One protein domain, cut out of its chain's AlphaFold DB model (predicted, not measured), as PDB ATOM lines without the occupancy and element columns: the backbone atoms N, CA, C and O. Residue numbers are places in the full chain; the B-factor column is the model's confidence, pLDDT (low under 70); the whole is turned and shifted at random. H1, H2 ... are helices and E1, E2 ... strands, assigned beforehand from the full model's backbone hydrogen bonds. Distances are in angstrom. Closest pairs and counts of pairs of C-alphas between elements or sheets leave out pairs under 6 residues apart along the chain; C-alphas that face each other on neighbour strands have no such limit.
ATOM      1  N   VAL A   2      47.856  61.162  15.791       91.12
ATOM      2  CA  VAL A   2      46.444  61.277  15.341       91.12
ATOM      3  C   VAL A   2      45.865  59.941  14.849       91.12
ATOM      4  O   VAL A   2      44.813  59.523  15.319       91.12
ATOM      5  N   ILE A   3      46.592  59.221  13.985       90.19
ATOM      6  CA  ILE A   3      46.180  57.894  13.483       90.19
ATOM      7  C   ILE A   3      45.992  56.884  14.627       90.19
ATOM      8  O   ILE A   3      45.000  56.163  14.648       90.19
ATOM      9  N   PHE A   4      46.901  56.857  15.607       92.44
ATOM     10  CA  PHE A   4      46.799  55.979  16.779       92.44
ATOM     11  C   PHE A   4      45.542  56.270  17.609       92.44
ATOM     12  O   PHE A   4      44.836  55.347  18.018       92.44
ATOM     13  N   THR A   5      45.244  57.552  17.834       92.44
ATOM     14  CA  THR A   5      44.044  57.986  18.552       92.44
ATOM     15  C   THR A   5      42.778  57.579  17.800       92.44
ATOM     16  O   THR A   5      41.882  56.996  18.404       92.44
ATOM     17  N   LEU A   6      42.724  57.810  16.484       93.50
ATOM     18  CA  LEU A   6      41.587  57.412  15.648       93.50
ATOM     19  C   LEU A   6      41.383  55.892  15.642       93.50
ATOM     20  O   LEU A   6      40.252  55.426  15.761       93.50
ATOM     21  N   LEU A   7      42.467  55.116  15.558       95.44
ATOM     22  CA  LEU A   7      42.416  53.655  15.588       95.44
ATOM     23  C   LEU A   7      41.902  53.135  16.938       95.44
ATOM     24  O   LEU A   7      40.997  52.303  16.971       95.44
ATOM     25  N   SER A   8      42.415  53.679  18.044       93.81
ATOM     26  CA  SER A   8      41.953  53.351  19.400       93.81
ATOM     27  C   SER A   8      40.478  53.716  19.609       93.81
ATOM     28  O   SER A   8      39.714  52.917  20.151       93.81
ATOM     29  N   MET A   9      40.041  54.886  19.127       94.31
ATOM     30  CA  MET A   9      38.629  55.292  19.167       94.31
ATOM     31  C   MET A   9      37.746  54.352  18.344       94.31
ATOM     32  O   MET A   9      36.681  53.956  18.810       94.31
ATOM     33  N   LEU A  10      38.183  53.950  17.148       95.31
ATOM     34  CA  LEU A  10      37.442  53.015  16.304       95.31
ATOM     35  C   LEU A  10      37.301  51.638  16.973       95.31
ATOM     36  O   LEU A  10      36.212  51.060  16.957       95.31
ATOM     37  N   ILE A  11      38.366  51.131  17.603       95.88
ATOM     38  CA  ILE A  11      38.338  49.887  18.389       95.88
ATOM     39  C   ILE A  11      37.342  50.004  19.551       95.88
ATOM     40  O   ILE A  11      36.500  49.122  19.722       95.88
ATOM     41  N   ALA A  12      37.370  51.110  20.300       94.25
ATOM     42  CA  ALA A  12      36.443  51.341  21.406       94.25
ATOM     43  C   ALA A  12      34.980  51.435  20.932       94.25
ATOM     44  O   ALA A  12      34.104  50.760  21.471       94.25
ATOM     45  N   ILE A  13      34.699  52.213  19.881       93.88
ATOM     46  CA  ILE A  13      33.347  52.363  19.318       93.88
ATOM     47  C   ILE A  13      32.815  51.016  18.827       93.88
ATOM     48  O   ILE A  13      31.686  50.638  19.148       93.88
ATOM     49  N   THR A  14      33.623  50.271  18.067       93.50
ATOM     50  CA  THR A  14      33.234  48.938  17.583       93.50
ATOM     51  C   THR A  14      33.010  47.967  18.738       93.50
ATOM     52  O   THR A  14      32.071  47.177  18.673       93.50
ATOM     53  N   PHE A  15      33.775  48.075  19.827       93.25
ATOM     54  CA  PHE A  15      33.617  47.236  21.013       93.25
ATOM     55  C   PHE A  15      32.292  47.485  21.722       93.25
ATOM     56  O   PHE A  15      31.507  46.552  21.910       93.25
ATOM     57  N   PHE A  16      31.993  48.742  22.047       92.44
ATOM     58  CA  PHE A  16      30.718  49.094  22.668       92.44
ATOM     59  C   PHE A  16      29.535  48.752  21.760       92.44
ATOM     60  O   PHE A  16      28.498  48.291  22.241       92.44
ATOM     61  N   TYR A  17      29.694  48.894  20.442       92.94
ATOM     62  CA  TYR A  17      28.678  48.470  19.484       92.94
ATOM     63  C   TYR A  17      28.485  46.944  19.469       92.94
ATOM     64  O   TYR A  17      27.344  46.478  19.455       92.94
ATOM     65  N   CYS A  18      29.564  46.156  19.537       89.94
ATOM     66  CA  CYS A  18      29.501  44.701  19.677       89.94
ATOM     67  C   CYS A  18      28.769  44.290  20.959       89.94
ATOM     68  O   CYS A  18      27.848  43.478  20.888       89.94
ATOM     69  N   ILE A  19      29.106  44.895  22.103       86.50
ATOM     70  CA  ILE A  19      28.410  44.667  23.379       86.50
ATOM     71  C   ILE A  19      26.922  44.998  23.243       86.50
ATOM     72  O   ILE A  19      26.068  44.179  23.586       86.50
ATOM     73  N   TYR A  20      26.594  46.169  22.697       89.06
ATOM     74  CA  TYR A  20      25.212  46.591  22.487       89.06
ATOM     75  C   TYR A  20      24.435  45.598  21.608       89.06
ATOM     76  O   TYR A  20      23.307  45.230  21.943       89.06
ATOM     77  N   LEU A  21      25.029  45.114  20.510       87.69
ATOM     78  CA  LEU A  21      24.422  44.096  19.649       87.69
ATOM     79  C   LEU A  21      24.245  42.748  20.366       87.69
ATOM     80  O   LEU A  21      23.189  42.122  20.208       87.69
ATOM     81  N   SER A  22      25.231  42.320  21.156       84.94
ATOM     82  CA  SER A  22      25.170  41.082  21.939       84.94
ATOM     83  C   SER A  22      24.071  41.141  23.001       84.94
ATOM     84  O   SER A  22      23.275  40.208  23.099       84.94
ATOM     85  N   ILE A  23      23.956  42.253  23.734       82.56
ATOM     86  CA  ILE A  23      22.949  42.438  24.789       82.56
ATOM     87  C   ILE A  23      21.551  42.619  24.188       82.56
ATOM     88  O   ILE A  23      20.630  41.870  24.513       82.56
ATOM     89  N   LYS A  24      21.373  43.603  23.296       85.88
ATOM     90  CA  LYS A  24      20.043  44.004  22.813       85.88
ATOM     91  C   LYS A  24      19.470  43.029  21.793       85.88
ATOM     92  O   LYS A  24      18.298  42.675  21.869       85.88
ATOM     93  N   ASN A  25      20.282  42.603  20.828       84.38
ATOM     94  CA  ASN A  25      19.804  41.795  19.705       84.38
ATOM     95  C   ASN A  25      20.060  40.297  19.893       84.38
ATOM     96  O   ASN A  25      19.628  39.513  19.045       84.38
ATOM     97  N   ARG A  26      20.784  39.890  20.951       83.06
ATOM     98  CA  ARG A  26      21.234  38.502  21.168       83.06
ATOM     99  C   ARG A  26      21.953  37.921  19.938       83.06
ATOM    100  O   ARG A  26      21.877  36.723  19.656       83.06
ATOM    101  N   LYS A  27      22.618  38.783  19.159       86.12
ATOM    102  CA  LYS A  27      23.388  38.414  17.965       86.12
ATOM    103  C   LYS A  27      24.862  38.432  18.317       86.12
ATOM    104  O   LYS A  27      25.324  39.380  18.925       86.12
ATOM    105  N   THR A  28      25.589  37.416  17.873       88.25
ATOM    106  CA  THR A  28      27.048  37.342  17.964       88.25
ATOM    107  C   THR A  28      27.646  37.996  16.718       88.25
ATOM    108  O   THR A  28      27.532  37.426  15.628       88.25
ATOM    109  N   PRO A  29      28.221  39.207  16.806       90.50
ATOM    110  CA  PRO A  29      28.644  39.961  15.631       90.50
ATOM    111  C   PRO A  29      30.023  39.495  15.127       90.50
ATOM    112  O   PRO A  29      30.980  40.258  15.127       90.50
ATOM    113  N   ILE A  30      30.118  38.243  14.656       90.12
ATOM    114  CA  ILE A  30      31.382  37.577  14.266       90.12
ATOM    115  C   ILE A  30      32.227  38.448  13.325       90.12
ATOM    116  O   ILE A  30      33.424  38.608  13.535       90.12
ATOM    117  N   VAL A  31      31.597  39.053  12.312       90.88
ATOM    118  CA  VAL A  31      32.293  39.913  11.341       90.88
ATOM    119  C   VAL A  31      32.910  41.138  12.016       90.88
ATOM    120  O   VAL A  31      34.046  41.475  11.709       90.88
ATOM    121  N   LEU A  32      32.204  41.784  12.949       91.75
ATOM    122  CA  LEU A  32      32.748  42.943  13.660       91.75
ATOM    123  C   LEU A  32      33.912  42.538  14.563       91.75
ATOM    124  O   LEU A  32      34.908  43.248  14.582       91.75
ATOM    125  N   CYS A  33      33.847  41.380  15.224       92.12
ATOM    126  CA  CYS A  33      34.980  40.873  16.001       92.12
ATOM    127  C   CYS A  33      36.202  40.587  15.120       92.12
ATOM    128  O   CYS A  33      37.308  40.972  15.482       92.12
ATOM    129  N   LEU A  34      36.025  40.001  13.930       93.31
ATOM    130  CA  LEU A  34      37.135  39.816  12.983       93.31
ATOM    131  C   LEU A  34      37.736  41.155  12.529       93.31
ATOM    132  O   LEU A  34      38.956  41.275  12.434       93.31
ATOM    133  N   VAL A  35      36.898  42.170  12.292       94.19
ATOM    134  CA  VAL A  35      37.369  43.531  11.993       94.19
ATOM    135  C   VAL A  35      38.149  44.101  13.176       94.19
ATOM    136  O   VAL A  35      39.229  44.640  12.972       94.19
ATOM    137  N   GLN A  36      37.667  43.939  14.408       95.25
ATOM    138  CA  GLN A  36      38.384  44.392  15.601       95.25
ATOM    139  C   GLN A  36      39.751  43.725  15.747       95.25
ATOM    140  O   GLN A  36      40.724  44.420  16.012       95.25
ATOM    141  N   LEU A  37      39.855  42.417  15.507       96.12
ATOM    142  CA  LEU A  37      41.141  41.714  15.531       96.12
ATOM    143  C   LEU A  37      42.113  42.245  14.472       96.12
ATOM    144  O   LEU A  37      43.299  42.413  14.753       96.12
ATOM    145  N   ALA A  38      41.616  42.574  13.277       96.12
ATOM    146  CA  ALA A  38      42.427  43.240  12.262       96.12
ATOM    147  C   ALA A  38      42.880  44.640  12.722       96.12
ATOM    148  O   ALA A  38      44.046  44.988  12.551       96.12
ATOM    149  N   LEU A  39      41.997  45.418  13.362       95.94
ATOM    150  CA  LEU A  39      42.346  46.726  13.926       95.94
ATOM    151  C   LEU A  39      43.385  46.612  15.051       95.94
ATOM    152  O   LEU A  39      44.301  47.429  15.092       95.94
ATOM    153  N   PHE A  40      43.309  45.592  15.913       97.56
ATOM    154  CA  PHE A  40      44.341  45.317  16.920       97.56
ATOM    155  C   PHE A  40      45.675  44.932  16.293       97.56
ATOM    156  O   PHE A  40      46.710  45.428  16.726       97.56
ATOM    157  N   CYS A  41      45.670  44.110  15.240       97.56
ATOM    158  CA  CYS A  41      46.885  43.787  14.493       97.56
ATOM    159  C   CYS A  41      47.573  45.064  13.981       97.56
ATOM    160  O   CYS A  41      48.760  45.280  14.229       97.56
ATOM    161  N   ILE A  42      46.798  45.970  13.372       96.69
ATOM    162  CA  ILE A  42      47.289  47.277  12.916       96.69
ATOM    163  C   ILE A  42      47.760  48.135  14.101       96.69
ATOM    164  O   ILE A  42      48.795  48.792  14.005       96.69
ATOM    165  N   LEU A  43      47.050  48.122  15.233       97.00
ATOM    166  CA  LEU A  43      47.407  48.886  16.432       97.00
ATOM    167  C   LEU A  43      48.740  48.422  17.033       97.00
ATOM    168  O   LEU A  43      49.552  49.257  17.441       97.00
ATOM    169  N   HIS A  44      48.994  47.113  17.043       97.62
ATOM    170  CA  HIS A  44      50.267  46.542  17.475       97.62
ATOM    171  C   HIS A  44      51.409  46.946  16.537       97.62
ATOM    172  O   HIS A  44      52.423  47.468  17.007       97.62
ATOM    173  N   MET A  45      51.208  46.824  15.218       96.75
ATOM    174  CA  MET A  45      52.171  47.293  14.212       96.75
ATOM    175  C   MET A  45      52.462  48.792  14.353       96.75
ATOM    176  O   MET A  45      53.616  49.212  14.294       96.75
ATOM    177  N   TYR A  46      51.430  49.610  14.577       96.38
ATOM    178  CA  TYR A  46      51.592  51.053  14.727       96.38
ATOM    179  C   TYR A  46      52.347  51.403  16.011       96.38
ATOM    180  O   TYR A  46      53.238  52.251  15.995       96.38
ATOM    181  N   THR A  47      52.029  50.722  17.114       96.31
ATOM    182  CA  THR A  47      52.763  50.855  18.379       96.31
ATOM    183  C   THR A  47      54.249  50.555  18.182       96.31
ATOM    184  O   THR A  47      55.088  51.332  18.628       96.31
ATOM    185  N   TYR A  48      54.578  49.483  17.459       96.56
ATOM    186  CA  TYR A  48      55.963  49.117  17.168       96.56
ATOM    187  C   TYR A  48      56.683  50.149  16.287       96.56
ATOM    188  O   TYR A  48      57.767  50.606  16.635       96.56
ATOM    189  N   HIS A  49      56.091  50.546  15.157       94.56
ATOM    190  CA  HIS A  49      56.775  51.412  14.189       94.56
ATOM    191  C   HIS A  49      56.825  52.891  14.595       94.56
ATOM    192  O   HIS A  49      57.775  53.591  14.231       94.56
ATOM    193  N   TYR A  50      55.812  53.386  15.311       94.56
ATOM    194  CA  TYR A  50      55.617  54.826  15.510       94.56
ATOM    195  C   TYR A  50      55.624  55.290  16.964       94.56
ATOM    196  O   TYR A  50      55.816  56.487  17.176       94.56
ATOM    197  N   ILE A  51      55.399  54.404  17.941       94.75
ATOM    198  CA  ILE A  51      55.508  54.763  19.362       94.75
ATOM    199  C   ILE A  51      56.912  54.412  19.846       94.75
ATOM    200  O   ILE A  51      57.740  55.307  19.984       94.75
ATOM    201  N   ASP A  52      57.190  53.125  20.042       95.00
ATOM    202  CA  ASP A  52      58.505  52.641  20.450       95.00
ATOM    203  C   ASP A  52      58.633  51.136  20.138       95.00
ATOM    204  O   ASP A  52      57.840  50.335  20.658       95.00
ATOM    205  N   PRO A  53      59.632  50.714  19.337       96.06
ATOM    206  CA  PRO A  53      59.940  49.304  19.122       96.06
ATOM    207  C   PRO A  53      60.168  48.519  20.420       96.06
ATOM    208  O   PRO A  53      59.826  47.337  20.471       96.06
ATOM    209  N   ASN A  54      60.669  49.163  21.484       96.62
ATOM    210  CA  ASN A  54      60.959  48.529  22.776       96.62
ATOM    211  C   ASN A  54      59.715  47.995  23.493       96.62
ATOM    212  O   ASN A  54      59.837  47.248  24.464       96.62
ATOM    213  N   HIS A  55      58.510  48.341  23.034       97.25
ATOM    214  CA  HIS A  55      57.273  47.743  23.528       97.25
ATOM    215  C   HIS A  55      57.113  46.262  23.151       97.25
ATOM    216  O   HIS A  55      56.254  45.591  23.733       97.25
ATOM    217  N   TYR A  56      57.940  45.739  22.240       97.31
ATOM    218  CA  TYR A  56      57.947  44.334  21.842       97.31
ATOM    219  C   TYR A  56      59.374  43.770  21.801       97.31
ATOM    220  O   TYR A  56      60.324  44.458  21.443       97.31
ATOM    221  N   ARG A  57      59.522  42.489  22.145       95.88
ATOM    222  CA  ARG A  57      60.724  41.676  21.919       95.88
ATOM    223  C   ARG A  57      60.421  40.641  20.848       95.88
ATOM    224  O   ARG A  57      59.314  40.116  20.796       95.88
ATOM    225  N   PHE A  58      61.398  40.309  20.024       94.62
ATOM    226  CA  PHE A  58      61.258  39.287  18.992       94.62
ATOM    227  C   PHE A  58      62.468  38.355  19.023       94.62
ATOM    228  O   PHE A  58      63.554  38.752  19.434       94.62
ATOM    229  N   SER A  59      62.258  37.087  18.670       87.56
ATOM    230  CA  SER A  59      63.285  36.039  18.770       87.56
ATOM    231  C   SER A  59      64.286  36.026  17.606       87.56
ATOM    232  O   SER A  59      65.242  35.256  17.641       87.56
ATOM    233  N   GLY A  60      64.078  36.859  16.582       87.75
ATOM    234  CA  GLY A  60      64.965  37.003  15.425       87.75
ATOM    235  C   GLY A  60      65.785  38.294  15.453       87.75
ATOM    236  O   GLY A  60      65.482  39.222  16.196       87.75
ATOM    237  N   THR A  61      66.815  38.367  14.612       87.00
ATOM    238  CA  THR A  61      67.588  39.600  14.373       87.00
ATOM    239  C   THR A  61      66.881  40.564  13.417       87.00
ATOM    240  O   THR A  61      67.215  41.745  13.365       87.00
ATOM    241  N   GLU A  62      65.900  40.074  12.658       91.88
ATOM    242  CA  GLU A  62      65.156  40.851  11.670       91.88
ATOM    243  C   GLU A  62      63.894  41.475  12.274       91.88
ATOM    244  O   GLU A  62      63.261  40.916  13.175       91.88
ATOM    245  N   ALA A  63      63.512  42.646  11.757       93.19
ATOM    246  CA  ALA A  63      62.273  43.305  12.150       93.19
ATOM    247  C   ALA A  63      61.055  42.424  11.794       93.19
ATOM    248  O   ALA A  63      61.019  41.841  10.708       93.19
ATOM    249  N   PRO A  64      60.035  42.336  12.668       95.19
ATOM    250  CA  PRO A  64      58.886  41.467  12.451       95.19
ATOM    251  C   PRO A  64      58.098  41.869  11.200       95.19
ATOM    252  O   PRO A  64      57.663  43.014  11.054       95.19
ATOM    253  N   HIS A  65      57.850  40.900  10.320       95.50
ATOM    254  CA  HIS A  65      56.998  41.077   9.149       95.50
ATOM    255  C   HIS A  65      55.511  41.028   9.528       95.50
ATOM    256  O   HIS A  65      55.131  40.571  10.608       95.50
ATOM    257  N   ILE A  66      54.627  41.423   8.603       96.06
ATOM    258  CA  ILE A  66      53.167  41.406   8.822       96.06
ATOM    259  C   ILE A  66      52.639  40.024   9.244       96.06
ATOM    260  O   ILE A  66      51.741  39.926  10.078       96.06
ATOM    261  N   GLY A  67      53.245  38.944   8.737       95.06
ATOM    262  CA  GLY A  67      52.905  37.576   9.128       95.06
ATOM    263  C   GLY A  67      53.165  37.292  10.611       95.06
ATOM    264  O   GLY A  67      52.365  36.601  11.239       95.06
ATOM    265  N   ASN A  68      54.218  37.873  11.194       95.62
ATOM    266  CA  ASN A  68      54.521  37.731  12.617       95.62
ATOM    267  C   ASN A  68      53.481  38.450  13.486       95.62
ATOM    268  O   ASN A  68      53.101  37.922  14.525       95.62
ATOM    269  N   TRP A  69      52.971  39.606  13.049       97.25
ATOM    270  CA  TRP A  69      51.905  40.337  13.748       97.25
ATOM    271  C   TRP A  69      50.553  39.624  13.673       97.25
ATOM    272  O   TRP A  69      49.840  39.538  14.672       97.25
ATOM    273  N   ILE A  70      50.224  39.038  12.519       95.81
ATOM    274  CA  ILE A  70      49.033  38.192  12.377       95.81
ATOM    275  C   ILE A  70      49.147  36.971  13.293       95.81
ATOM    276  O   ILE A  70      48.213  36.671  14.031       95.81
ATOM    277  N   GLN A  71      50.297  36.288  13.288       95.12
ATOM    278  CA  GLN A  71      50.557  35.163  14.187       95.12
ATOM    279  C   GLN A  71      50.450  35.587  15.657       95.12
ATOM    280  O   GLN A  71      49.835  34.877  16.445       95.12
ATOM    281  N   PHE A  72      51.008  36.745  16.016       95.88
ATOM    282  CA  PHE A  72      50.944  37.315  17.359       95.88
ATOM    283  C   PHE A  72      49.494  37.494  17.826       95.88
ATOM    284  O   PHE A  72      49.118  36.947  18.861       95.88
ATOM    285  N   VAL A  73      48.659  38.169  17.030       96.62
ATOM    286  CA  VAL A  73      47.232  38.350  17.343       96.62
ATOM    287  C   VAL A  73      46.503  37.010  17.412       96.62
ATOM    288  O   VAL A  73      45.755  36.781  18.355       96.62
ATOM    289  N   LEU A  74      46.734  36.096  16.465       94.75
ATOM    290  CA  LEU A  74      46.079  34.782  16.461       94.75
ATOM    291  C   LEU A  74      46.439  33.943  17.691       94.75
ATOM    292  O   LEU A  74      45.554  33.309  18.257       94.75
ATOM    293  N   ILE A  75      47.701  33.951  18.124       93.75
ATOM    294  CA  ILE A  75      48.123  33.277  19.358       93.75
ATOM    295  C   ILE A  75      47.369  33.868  20.548       93.75
ATOM    296  O   ILE A  75      46.776  33.125  21.320       93.75
ATOM    297  N   HIS A  76      47.299  35.192  20.663       93.38
ATOM    298  CA  HIS A  76      46.569  35.821  21.761       93.38
ATOM    299  C   HIS A  76      45.053  35.573  21.714       93.38
ATOM    300  O   HIS A  76      44.455  35.392  22.766       93.38
ATOM    301  N   VAL A  77      44.438  35.498  20.529       93.25
ATOM    302  CA  VAL A  77      43.023  35.108  20.365       93.25
ATOM    303  C   VAL A  77      42.787  33.674  20.825       93.25
ATOM    304  O   VAL A  77      41.779  33.384  21.458       93.25
ATOM    305  N   LEU A  78      43.695  32.759  20.484       90.88
ATOM    306  CA  LEU A  78      43.578  31.369  20.905       90.88
ATOM    307  C   LEU A  78      43.908  31.189  22.401       90.88
ATOM    308  O   LEU A  78      43.410  30.236  22.998       90.88
ATOM    309  N   ARG A  79      44.719  32.079  22.996       88.44
ATOM    310  CA  ARG A  79      44.949  32.153  24.450       88.44
ATOM    311  C   ARG A  79      43.680  32.587  25.183       88.44
ATOM    312  O   ARG A  79      43.179  31.798  25.962       88.44
ATOM    313  N   ALA A  80      43.090  33.710  24.776       89.25
ATOM    314  CA  ALA A  80      41.791  34.189  25.265       89.25
ATOM    315  C   ALA A  80      40.669  33.135  25.104       89.25
ATOM    316  O   ALA A  80      39.729  33.036  25.877       89.25
ATOM    317  N   ALA A  81      40.774  32.256  24.103       86.19
ATOM    318  CA  ALA A  81      39.844  31.139  23.945       86.19
ATOM    319  C   ALA A  81      40.062  29.951  24.904       86.19
ATOM    320  O   ALA A  81      39.436  28.909  24.691       86.19
ATOM    321  N   ASP A  82      40.975  30.051  25.874       82.50
ATOM    322  CA  ASP A  82      41.486  28.961  26.721       82.50
ATOM    323  C   ASP A  82      42.084  27.769  25.930       82.50
ATOM    324  O   ASP A  82      42.399  26.715  26.490       82.50
ATOM    325  N   ILE A  83      42.262  27.886  24.605       78.69
ATOM    326  CA  ILE A  83      42.765  26.790  23.755       78.69
ATOM    327  C   ILE A  83      44.280  26.661  23.909       78.69
ATOM    328  O   ILE A  83      44.801  25.547  23.996       78.69
ATOM    329  N   LEU A  84      44.995  27.791  23.895       74.94
ATOM    330  CA  LEU A  84      46.453  27.780  24.035       74.94
ATOM    331  C   LEU A  84      46.921  27.765  25.473       74.94
ATOM    332  O   LEU A  84      48.046  27.335  25.677       74.94
ATOM    333  N   ASP A  85      46.086  28.133  26.442       73.88
ATOM    334  CA  ASP A  85      46.405  27.958  27.860       73.88
ATOM    335  C   ASP A  85      46.811  26.514  28.154       73.88
ATOM    336  O   ASP A  85      47.805  26.262  28.828       73.88
ATOM    337  N   PHE A  86      46.126  25.552  27.524       73.56
ATOM    338  CA  PHE A  86      46.529  24.152  27.555       73.56
ATOM    339  C   PHE A  86      47.944  23.933  27.001       73.56
ATOM    340  O   PHE A  86      48.729  23.234  27.618       73.56
ATOM    341  N   LEU A  87      48.276  24.497  25.837       76.62
ATOM    342  CA  LEU A  87      49.550  24.251  25.148       76.62
ATOM    343  C   LEU A  87      50.732  25.030  25.741       76.62
ATOM    344  O   LEU A  87      51.867  24.560  25.675       76.62
ATOM    345  N   GLU A  88      50.479  26.208  26.296       72.19
ATOM    346  CA  GLU A  88      51.465  27.049  26.970       72.19
ATOM    347  C   GLU A  88      51.815  26.496  28.345       72.19
ATOM    348  O   GLU A  88      52.975  26.526  28.735       72.19
ATOM    349  N   GLU A  89      50.854  25.875  29.024       70.12
ATOM    350  CA  GLU A  89      51.119  25.127  30.251       70.12
ATOM    351  C   GLU A  89      52.067  23.924  30.021       70.12
ATOM    352  O   GLU A  89      52.662  23.414  30.965       70.12
ATOM    353  N   PHE A  90      52.273  23.517  28.761       72.25
ATOM    354  CA  PHE A  90      53.278  22.530  28.345       72.25
ATOM    355  C   PHE A  90      54.474  23.128  27.572       72.25
ATOM    356  O   PHE A  90      55.242  22.366  26.984       72.25
ATOM    357  N   ASP A  91      54.637  24.457  27.522       73.19
ATOM    358  CA  ASP A  91      55.713  25.159  26.795       73.19
ATOM    359  C   ASP A  91      55.800  24.848  25.277       73.19
ATOM    360  O   ASP A  91      56.860  24.937  24.653       73.19
ATOM    361  N   ILE A  92      54.684  24.499  24.622       75.00
ATOM    362  CA  ILE A  92      54.704  23.985  23.233       75.00
ATOM    363  C   ILE A  92      54.776  25.105  22.170       75.00
ATOM    364  O   ILE A  92      55.053  24.838  20.997       75.00
ATOM    365  N   ILE A  93      54.548  26.376  22.525       77.88
ATOM    366  CA  ILE A  93      54.301  27.439  21.532       77.88
ATOM    367  C   ILE A  93      55.426  28.472  21.476       77.88
ATOM    368  O   ILE A  93      55.549  29.360  22.316       77.88
ATOM    369  N   GLY A  94      56.201  28.412  20.390       79.75
ATOM    370  CA  GLY A  94      57.143  29.464  20.016       79.75
ATOM    371  C   GLY A  94      56.419  30.705  19.486       79.75
ATOM    372  O   GLY A  94      56.003  30.742  18.327       79.75
ATOM    373  N   GLN A  95      56.282  31.737  20.319       90.06
ATOM    374  CA  GLN A  95      55.784  33.052  19.907       90.06
ATOM    375  C   GLN A  95      56.944  33.905  19.364       90.06
ATOM    376  O   GLN A  95      57.905  34.173  20.085       90.06
ATOM    377  N   ALA A  96      56.859  34.335  18.099       93.44
ATOM    378  CA  ALA A  96      57.908  35.135  17.452       93.44
ATOM    379  C   ALA A  96      58.013  36.566  18.008       93.44
ATOM    380  O   ALA A  96      59.098  37.138  18.024       93.44
ATOM    381  N   ILE A  97      56.889  37.132  18.460       95.94
ATOM    382  CA  ILE A  97      56.787  38.466  19.059       95.94
ATOM    383  C   ILE A  97      56.272  38.300  20.487       95.94
ATOM    384  O   ILE A  97      55.273  37.629  20.700       95.94
ATOM    385  N   ARG A  98      56.917  38.929  21.462       95.56
ATOM    386  CA  ARG A  98      56.460  39.038  22.851       95.56
ATOM    387  C   ARG A  98      56.306  40.511  23.195       95.56
ATOM    388  O   ARG A  98      57.056  41.343  22.688       95.56
ATOM    389  N   HIS A  99      55.355  40.866  24.045       95.88
ATOM    390  CA  HIS A  99      55.299  42.221  24.591       95.88
ATOM    391  C   HIS A  99      56.419  42.434  25.615       95.88
ATOM    392  O   HIS A  99      56.959  41.485  26.181       95.88
ATOM    393  N   ASN A 100      56.806  43.690  25.815       96.31
ATOM    394  CA  ASN A 100      57.912  44.070  26.699       96.31
ATOM    395  C   ASN A 100      57.620  45.329  27.530       96.31
ATOM    396  O   ASN A 100      58.481  45.819  28.253       96.31
ATOM    397  N   SER A 101      56.414  45.884  27.432       96.19
ATOM    398  CA  SER A 101      56.021  47.044  28.222       96.19
ATOM    399  C   SER A 101      54.612  46.881  28.759       96.19
ATOM    400  O   SER A 101      53.791  46.152  28.198       96.19
ATOM    401  N   SER A 102      54.307  47.624  29.821       94.94
ATOM    402  CA  SER A 102      52.943  47.676  30.337       94.94
ATOM    403  C   SER A 102      51.973  48.271  29.324       94.94
ATOM    404  O   SER A 102      50.817  47.873  29.272       94.94
ATOM    405  N   PHE A 103      52.451  49.185  28.476       96.12
ATOM    406  CA  PHE A 103      51.647  49.789  27.424       96.12
ATOM    407  C   PHE A 103      51.165  48.754  26.398       96.12
ATOM    408  O   PHE A 103      49.964  48.654  26.156       96.12
ATOM    409  N   SER A 104      52.067  47.942  25.832       96.50
ATOM    410  CA  SER A 104      51.658  46.868  24.918       96.50
ATOM    411  C   SER A 104      50.868  45.777  25.642       96.50
ATOM    412  O   SER A 104      49.913  45.263  25.066       96.50
ATOM    413  N   GLY A 105      51.179  45.500  26.914       95.56
ATOM    414  CA  GLY A 105      50.380  44.619  27.772       95.56
ATOM    415  C   GLY A 105      48.915  45.058  27.897       95.56
ATOM    416  O   GLY A 105      48.018  44.252  27.673       95.56
ATOM    417  N   ILE A 106      48.649  46.343  28.153       94.75
ATOM    418  CA  ILE A 106      47.282  46.898  28.235       94.75
ATOM    419  C   ILE A 106      46.533  46.754  26.902       94.75
ATOM    420  O   ILE A 106      45.338  46.445  26.898       94.75
ATOM    421  N   ILE A 107      47.215  46.949  25.766       96.25
ATOM    422  CA  ILE A 107      46.607  46.757  24.439       96.25
ATOM    423  C   ILE A 107      46.189  45.289  24.249       96.25
ATOM    424  O   ILE A 107      45.082  45.036  23.774       96.25
ATOM    425  N   ILE A 108      47.033  44.335  24.656       95.75
ATOM    426  CA  ILE A 108      46.728  42.896  24.577       95.75
ATOM    427  C   ILE A 108      45.545  42.545  25.479       95.75
ATOM    428  O   ILE A 108      44.615  41.904  25.008       95.75
ATOM    429  N   ILE A 109      45.530  43.016  26.730       93.50
ATOM    430  CA  ILE A 109      44.415  42.775  27.665       93.50
ATOM    431  C   ILE A 109      43.102  43.313  27.095       93.50
ATOM    432  O   ILE A 109      42.072  42.648  27.136       93.50
ATOM    433  N   SER A 110      43.142  44.505  26.495       93.75
ATOM    434  CA  SER A 110      41.964  45.090  25.846       93.75
ATOM    435  C   SER A 110      41.451  44.208  24.702       93.75
ATOM    436  O   SER A 110      40.242  44.071  24.517       93.75
ATOM    437  N   MET A 111      42.358  43.601  23.932       95.56
ATOM    438  CA  MET A 111      42.015  42.649  22.876       95.56
ATOM    439  C   MET A 111      41.439  41.346  23.444       95.56
ATOM    440  O   MET A 111      40.455  40.849  22.900       95.56
ATOM    441  N   HIS A 112      42.021  40.815  24.523       93.56
ATOM    442  CA  HIS A 112      41.551  39.610  25.213       93.56
ATOM    443  C   HIS A 112      40.116  39.766  25.695       93.56
ATOM    444  O   HIS A 112      39.249  39.046  25.212       93.56
ATOM    445  N   TRP A 113      39.807  40.829  26.440       89.69
ATOM    446  CA  TRP A 113      38.436  41.110  26.883       89.69
ATOM    447  C   TRP A 113      37.420  41.167  25.735       89.69
ATOM    448  O   TRP A 113      36.270  40.747  25.878       89.69
ATOM    449  N   ILE A 114      37.825  41.689  24.574       91.50
ATOM    450  CA  ILE A 114      36.973  41.746  23.381       91.50
ATOM    451  C   ILE A 114      36.698  40.348  22.825       91.50
ATOM    452  O   ILE A 114      35.549  40.040  22.486       91.50
ATOM    453  N   VAL A 115      37.737  39.520  22.719       92.75
ATOM    454  CA  VAL A 115      37.623  38.124  22.282       92.75
ATOM    455  C   VAL A 115      36.750  37.344  23.257       92.75
ATOM    456  O   VAL A 115      35.828  36.660  22.823       92.75
ATOM    457  N   ASP A 116      36.944  37.540  24.550       88.50
ATOM    458  CA  ASP A 116      36.251  36.839  25.622       88.50
ATOM    459  C   ASP A 116      34.774  37.146  25.695       88.50
ATOM    460  O   ASP A 116      33.934  36.245  25.685       88.50
ATOM    461  N   ILE A 117      34.414  38.427  25.658       86.00
ATOM    462  CA  ILE A 117      33.010  38.834  25.597       86.00
ATOM    463  C   ILE A 117      32.340  38.231  24.356       86.00
ATOM    464  O   ILE A 117      31.172  37.819  24.404       86.00
ATOM    465  N   PHE A 118      33.064  38.145  23.239       90.12
ATOM    466  CA  PHE A 118      32.568  37.513  22.025       90.12
ATOM    467  C   PHE A 118      32.414  35.992  22.168       90.12
ATOM    468  O   PHE A 118      31.352  35.461  21.820       90.12
ATOM    469  N   LEU A 119      33.421  35.296  22.698       87.88
ATOM    470  CA  LEU A 119      33.402  33.851  22.909       87.88
ATOM    471  C   LEU A 119      32.347  33.457  23.935       87.88
ATOM    472  O   LEU A 119      31.573  32.542  23.668       87.88
ATOM    473  N   LEU A 120      32.211  34.203  25.030       82.75
ATOM    474  CA  LEU A 120      31.145  34.045  26.013       82.75
ATOM    475  C   LEU A 120      29.769  34.244  25.368       82.75
ATOM    476  O   LEU A 120      28.865  33.433  25.569       82.75
ATOM    477  N   SER A 121      29.602  35.272  24.528       83.50
ATOM    478  CA  SER A 121      28.349  35.495  23.789       83.50
ATOM    479  C   SER A 121      28.030  34.335  22.833       83.50
ATOM    480  O   SER A 121      26.873  33.909  22.720       83.50
ATOM    481  N   ALA A 122      29.042  33.794  22.147       85.38
ATOM    482  CA  ALA A 122      28.910  32.627  21.277       85.38
ATOM    483  C   ALA A 122      28.597  31.352  22.067       85.38
ATOM    484  O   ALA A 122      27.691  30.600  21.693       85.38
ATOM    485  N   PHE A 123      29.275  31.158  23.194       82.19
ATOM    486  CA  PHE A 123      29.111  30.021  24.080       82.19
ATOM    487  C   PHE A 123      27.736  30.017  24.739       82.19
ATOM    488  O   PHE A 123      27.064  28.998  24.699       82.19
ATOM    489  N   VAL A 124      27.240  31.139  25.266       77.62
ATOM    490  CA  VAL A 124      25.877  31.220  25.822       77.62
ATOM    491  C   VAL A 124      24.840  30.860  24.754       77.62
ATOM    492  O   VAL A 124      23.888  30.121  25.016       77.62
ATOM    493  N   ARG A 125      25.041  31.325  23.516       81.06
ATOM    494  CA  ARG A 125      24.126  31.051  22.405       81.06
ATOM    495  C   ARG A 125      24.123  29.582  21.983       81.06
ATOM    496  O   ARG A 125      23.050  29.017  21.771       81.06
ATOM    497  N   TRP A 126      25.292  28.972  21.812       79.88
ATOM    498  CA  TRP A 126      25.408  27.572  21.393       79.88
ATOM    499  C   TRP A 126      25.163  26.611  22.550       79.88
ATOM    500  O   TRP A 126      24.424  25.639  22.411       79.88
ATOM    501  N   GLY A 127      25.713  26.932  23.711       71.25
ATOM    502  CA  GLY A 127      25.580  26.194  24.952       71.25
ATOM    503  C   GLY A 127      24.142  26.115  25.441       71.25
ATOM    504  O   GLY A 127      23.745  25.065  25.928       71.25
ATOM    505  N   LYS A 128      23.299  27.130  25.200       72.31
ATOM    506  CA  LYS A 128      21.852  27.030  25.449       72.31
ATOM    507  C   LYS A 128      21.215  25.797  24.789       72.31
ATOM    508  O   LYS A 128      20.311  25.206  25.369       72.31
ATOM    509  N   ARG A 129      21.698  25.380  23.614       72.62
ATOM    510  CA  ARG A 129      21.180  24.204  22.898       72.62
ATOM    511  C   ARG A 129      21.638  22.873  23.499       72.62
ATOM    512  O   ARG A 129      20.928  21.891  23.357       72.62
ATOM    513  N   TYR A 130      22.806  22.837  24.138       70.38
ATOM    514  CA  TYR A 130      23.421  21.593  24.618       70.38
ATOM    515  C   TYR A 130      23.357  21.426  26.141       70.38
ATOM    516  O   TYR A 130      23.182  20.316  26.627       70.38
ATOM    517  N   PHE A 131      23.470  22.512  26.907       65.44
ATOM    518  CA  PHE A 131      23.613  22.480  28.365       65.44
ATOM    519  C   PHE A 131      22.315  22.714  29.141       65.44
ATOM    520  O   PHE A 131      22.278  22.400  30.330       65.44
ATOM    521  N   LEU A 132      21.269  23.277  28.522       61.94
ATOM    522  CA  LEU A 132      20.008  23.551  29.230       61.94
ATOM    523  C   LEU A 132      19.023  22.375  29.224       61.94
ATOM    524  O   LEU A 132      18.069  22.403  29.997       61.94
ATOM    525  N   GLU A 133      19.235  21.343  28.404       65.19
ATOM    526  CA  GLU A 133      18.330  20.183  28.381       65.19
ATOM    527  C   GLU A 133      18.629  19.168  29.497       65.19
ATOM    528  O   GLU A 133      17.714  18.502  29.988       65.19
ATOM    529  N   ILE A 249      31.928  46.293   4.641       59.22
ATOM    530  CA  ILE A 249      32.974  46.030   3.638       59.22
ATOM    531  C   ILE A 249      33.633  47.337   3.171       59.22
ATOM    532  O   ILE A 249      34.857  47.404   3.109       59.22
ATOM    533  N   ASN A 250      32.852  48.390   2.918       61.50
ATOM    534  CA  ASN A 250      33.374  49.686   2.486       61.50
ATOM    535  C   ASN A 250      34.181  50.393   3.582       61.50
ATOM    536  O   ASN A 250      35.202  50.993   3.271       61.50
ATOM    537  N   ILE A 251      33.783  50.288   4.856       58.59
ATOM    538  CA  ILE A 251      34.566  50.831   5.981       58.59
ATOM    539  C   ILE A 251      35.906  50.093   6.104       58.59
ATOM    540  O   ILE A 251      36.942  50.734   6.253       58.59
ATOM    541  N   VAL A 252      35.915  48.761   5.977       50.97
ATOM    542  CA  VAL A 252      37.151  47.960   6.025       50.97
ATOM    543  C   VAL A 252      38.072  48.287   4.849       50.97
ATOM    544  O   VAL A 252      39.266  48.494   5.057       50.97
ATOM    545  N   LEU A 253      37.540  48.396   3.628       56.31
ATOM    546  CA  LEU A 253      38.314  48.777   2.440       56.31
ATOM    547  C   LEU A 253      38.858  50.202   2.543       56.31
ATOM    548  O   LEU A 253      40.028  50.415   2.251       56.31
ATOM    549  N   LEU A 254      38.053  51.159   3.013       59.44
ATOM    550  CA  LEU A 254      38.474  52.547   3.197       59.44
ATOM    551  C   LEU A 254      39.605  52.655   4.228       59.44
ATOM    552  O   LEU A 254      40.610  53.306   3.958       59.44
ATOM    553  N   VAL A 255      39.483  51.969   5.370       51.41
ATOM    554  CA  VAL A 255      40.555  51.904   6.375       51.41
ATOM    555  C   VAL A 255      41.799  51.247   5.770       51.41
ATOM    556  O   VAL A 255      42.886  51.795   5.885       51.41
ATOM    557  N   THR A 256      41.657  50.144   5.033       48.34
ATOM    558  CA  THR A 256      42.801  49.469   4.390       48.34
ATOM    559  C   THR A 256      43.511  50.370   3.365       48.34
ATOM    560  O   THR A 256      44.736  50.417   3.346       48.34
ATOM    561  N   ILE A 257      42.768  51.128   2.550       51.34
ATOM    562  CA  ILE A 257      43.314  52.035   1.524       51.34
ATOM    563  C   ILE A 257      44.002  53.252   2.157       51.34
ATOM    564  O   ILE A 257      45.094  53.615   1.729       51.34
ATOM    565  N   ILE A 258      43.422  53.842   3.210       51.06
ATOM    566  CA  ILE A 258      44.040  54.962   3.943       51.06
ATOM    567  C   ILE A 258      45.388  54.538   4.554       51.06
ATOM    568  O   ILE A 258      46.339  55.313   4.551       51.06
ATOM    569  N   PHE A 259      45.513  53.286   5.006       45.25
ATOM    570  CA  PHE A 259      46.757  52.765   5.586       45.25
ATOM    571  C   PHE A 259      47.864  52.451   4.566       45.25
ATOM    572  O   PHE A 259      49.032  52.421   4.946       45.25
ATOM    573  N   VAL A 260      47.543  52.258   3.282       47.91
ATOM    574  CA  VAL A 260      48.557  52.040   2.226       47.91
ATOM    575  C   VAL A 260      49.214  53.357   1.783       47.91
ATOM    576  O   VAL A 260      50.310  53.334   1.228       47.91
ATOM    577  N   VAL A 261      48.588  54.507   2.044       44.09
ATOM    578  CA  VAL A 261      48.965  55.779   1.403       44.09
ATOM    579  C   VAL A 261      49.855  56.684   2.270       44.09
ATOM    580  O   VAL A 261      50.479  57.592   1.730       44.09
ATOM    581  N   GLU A 262      50.015  56.443   3.578       45.03
ATOM    582  CA  GLU A 262      50.683  57.429   4.451       45.03
ATOM    583  C   GLU A 262      51.714  56.846   5.437       45.03
ATOM    584  O   GLU A 262      51.646  57.033   6.653       45.03
ATOM    585  N   VAL A 263      52.742  56.173   4.909       41.78
ATOM    586  CA  VAL A 263      54.000  55.953   5.641       41.78
ATOM    587  C   VAL A 263      54.949  57.102   5.297       41.78
ATOM    588  O   VAL A 263      55.536  57.130   4.219       41.78
ATOM    589  N   LYS A 264      55.102  58.071   6.212       49.28
ATOM    590  CA  LYS A 264      56.152  59.101   6.112       49.28
ATOM    591  C   LYS A 264      57.512  58.435   5.885       49.28
ATOM    592  O   LYS A 264      57.860  57.509   6.617       49.28
ATOM    593  N   GLU A 265      58.244  58.924   4.881       59.75
ATOM    594  CA  GLU A 265      59.443  58.288   4.328       59.75
ATOM    595  C   GLU A 265      60.449  57.906   5.437       59.75
ATOM    596  O   GLU A 265      60.995  58.793   6.098       59.75
TER     597      GLU A 265
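AT A GLANCE: This is residues 2 to 133 and 249 to 265 of the 772 residues of an uncharacterized protein of Planctomycetes bacterium SRT547 (UniProt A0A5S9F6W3). Three long helices, H1, H2 and H5, lie side by side as an up-and-down bundle, each running against the one before it, and H3 crosses H2 and H5. The small antiparallel sheet E1 - E2 sits by H3 and the first residues of H5, H4 turns off the end of H3, and H6 runs beside H2. Residues 126 to 133, past a kink in H5, and residues 260 to 265 stick out. The printed part has 149 residues, mostly helix by class, with six named helices and two strands in the order H1 H2 E1 H3 H4 E2 H5 H6; it is compact, radius of gyration of the C-alphas 16.7 A, spanning 59 by 42 by 24 A.

HOW THE PARTS SIT: Start with H1, residues 2 to 25, and H2, residues 30 to 51, a helical hairpin; its closest C-alphas, of Ile 11 and Gln 36, are 6.2 A apart. In E1, residues 56 to 58, N 57 is 2.8 A from O 98 of E2, residues 97 to 99, within hydrogen-bond range. H3, residues 66 to 80, touches H2 at a steep tilt of 56 degrees, closest at C-alphas Trp 69 and Cys 41, 6.1 A. H4, residues 83 to 88, only just touches H3, only at the corner, with 3 pairs of C-alphas within 8 A. H5, residues 102 to 131, touches H2 with residues 104 to 118 alone, closest at C-alphas Met 111 and Phe 40, 6.9 A, at a shallow tilt of 11 degrees, opposite ways. H6, residues 249 to 261, is close to H2 but not clearly touching, C-alphas Val 252 and Val 35 being 7.4 A apart. Each O i to N i+4 pair is within hydrogen-bond range in H1, H2 and H3, against 1 of 2 in H4, 24 of 26 in H5 and 8 of 9 in H6.

IN THESE COORDINATES: Find C-alpha 2 at (46.444, 61.277, 15.341), where H1 begins its 33.3 A; H2 measures 30.1 A and H3 21.3 A. H5 covers 38.7 A from C-alpha 102 at (52.943, 47.676, 30.337), with a kink of 37 degrees near residue 125.

THE WHOLE: The farthest C-alphas, of Glu 133 and Glu 265, are 61.0 A apart. Residues 134 to 248 are cut out, leaving 38.7 A between C-alphas 133 and 249. Of the links printed whole, none is long. Confidence is under 70 at residues 131 to 133 and 249 to 265.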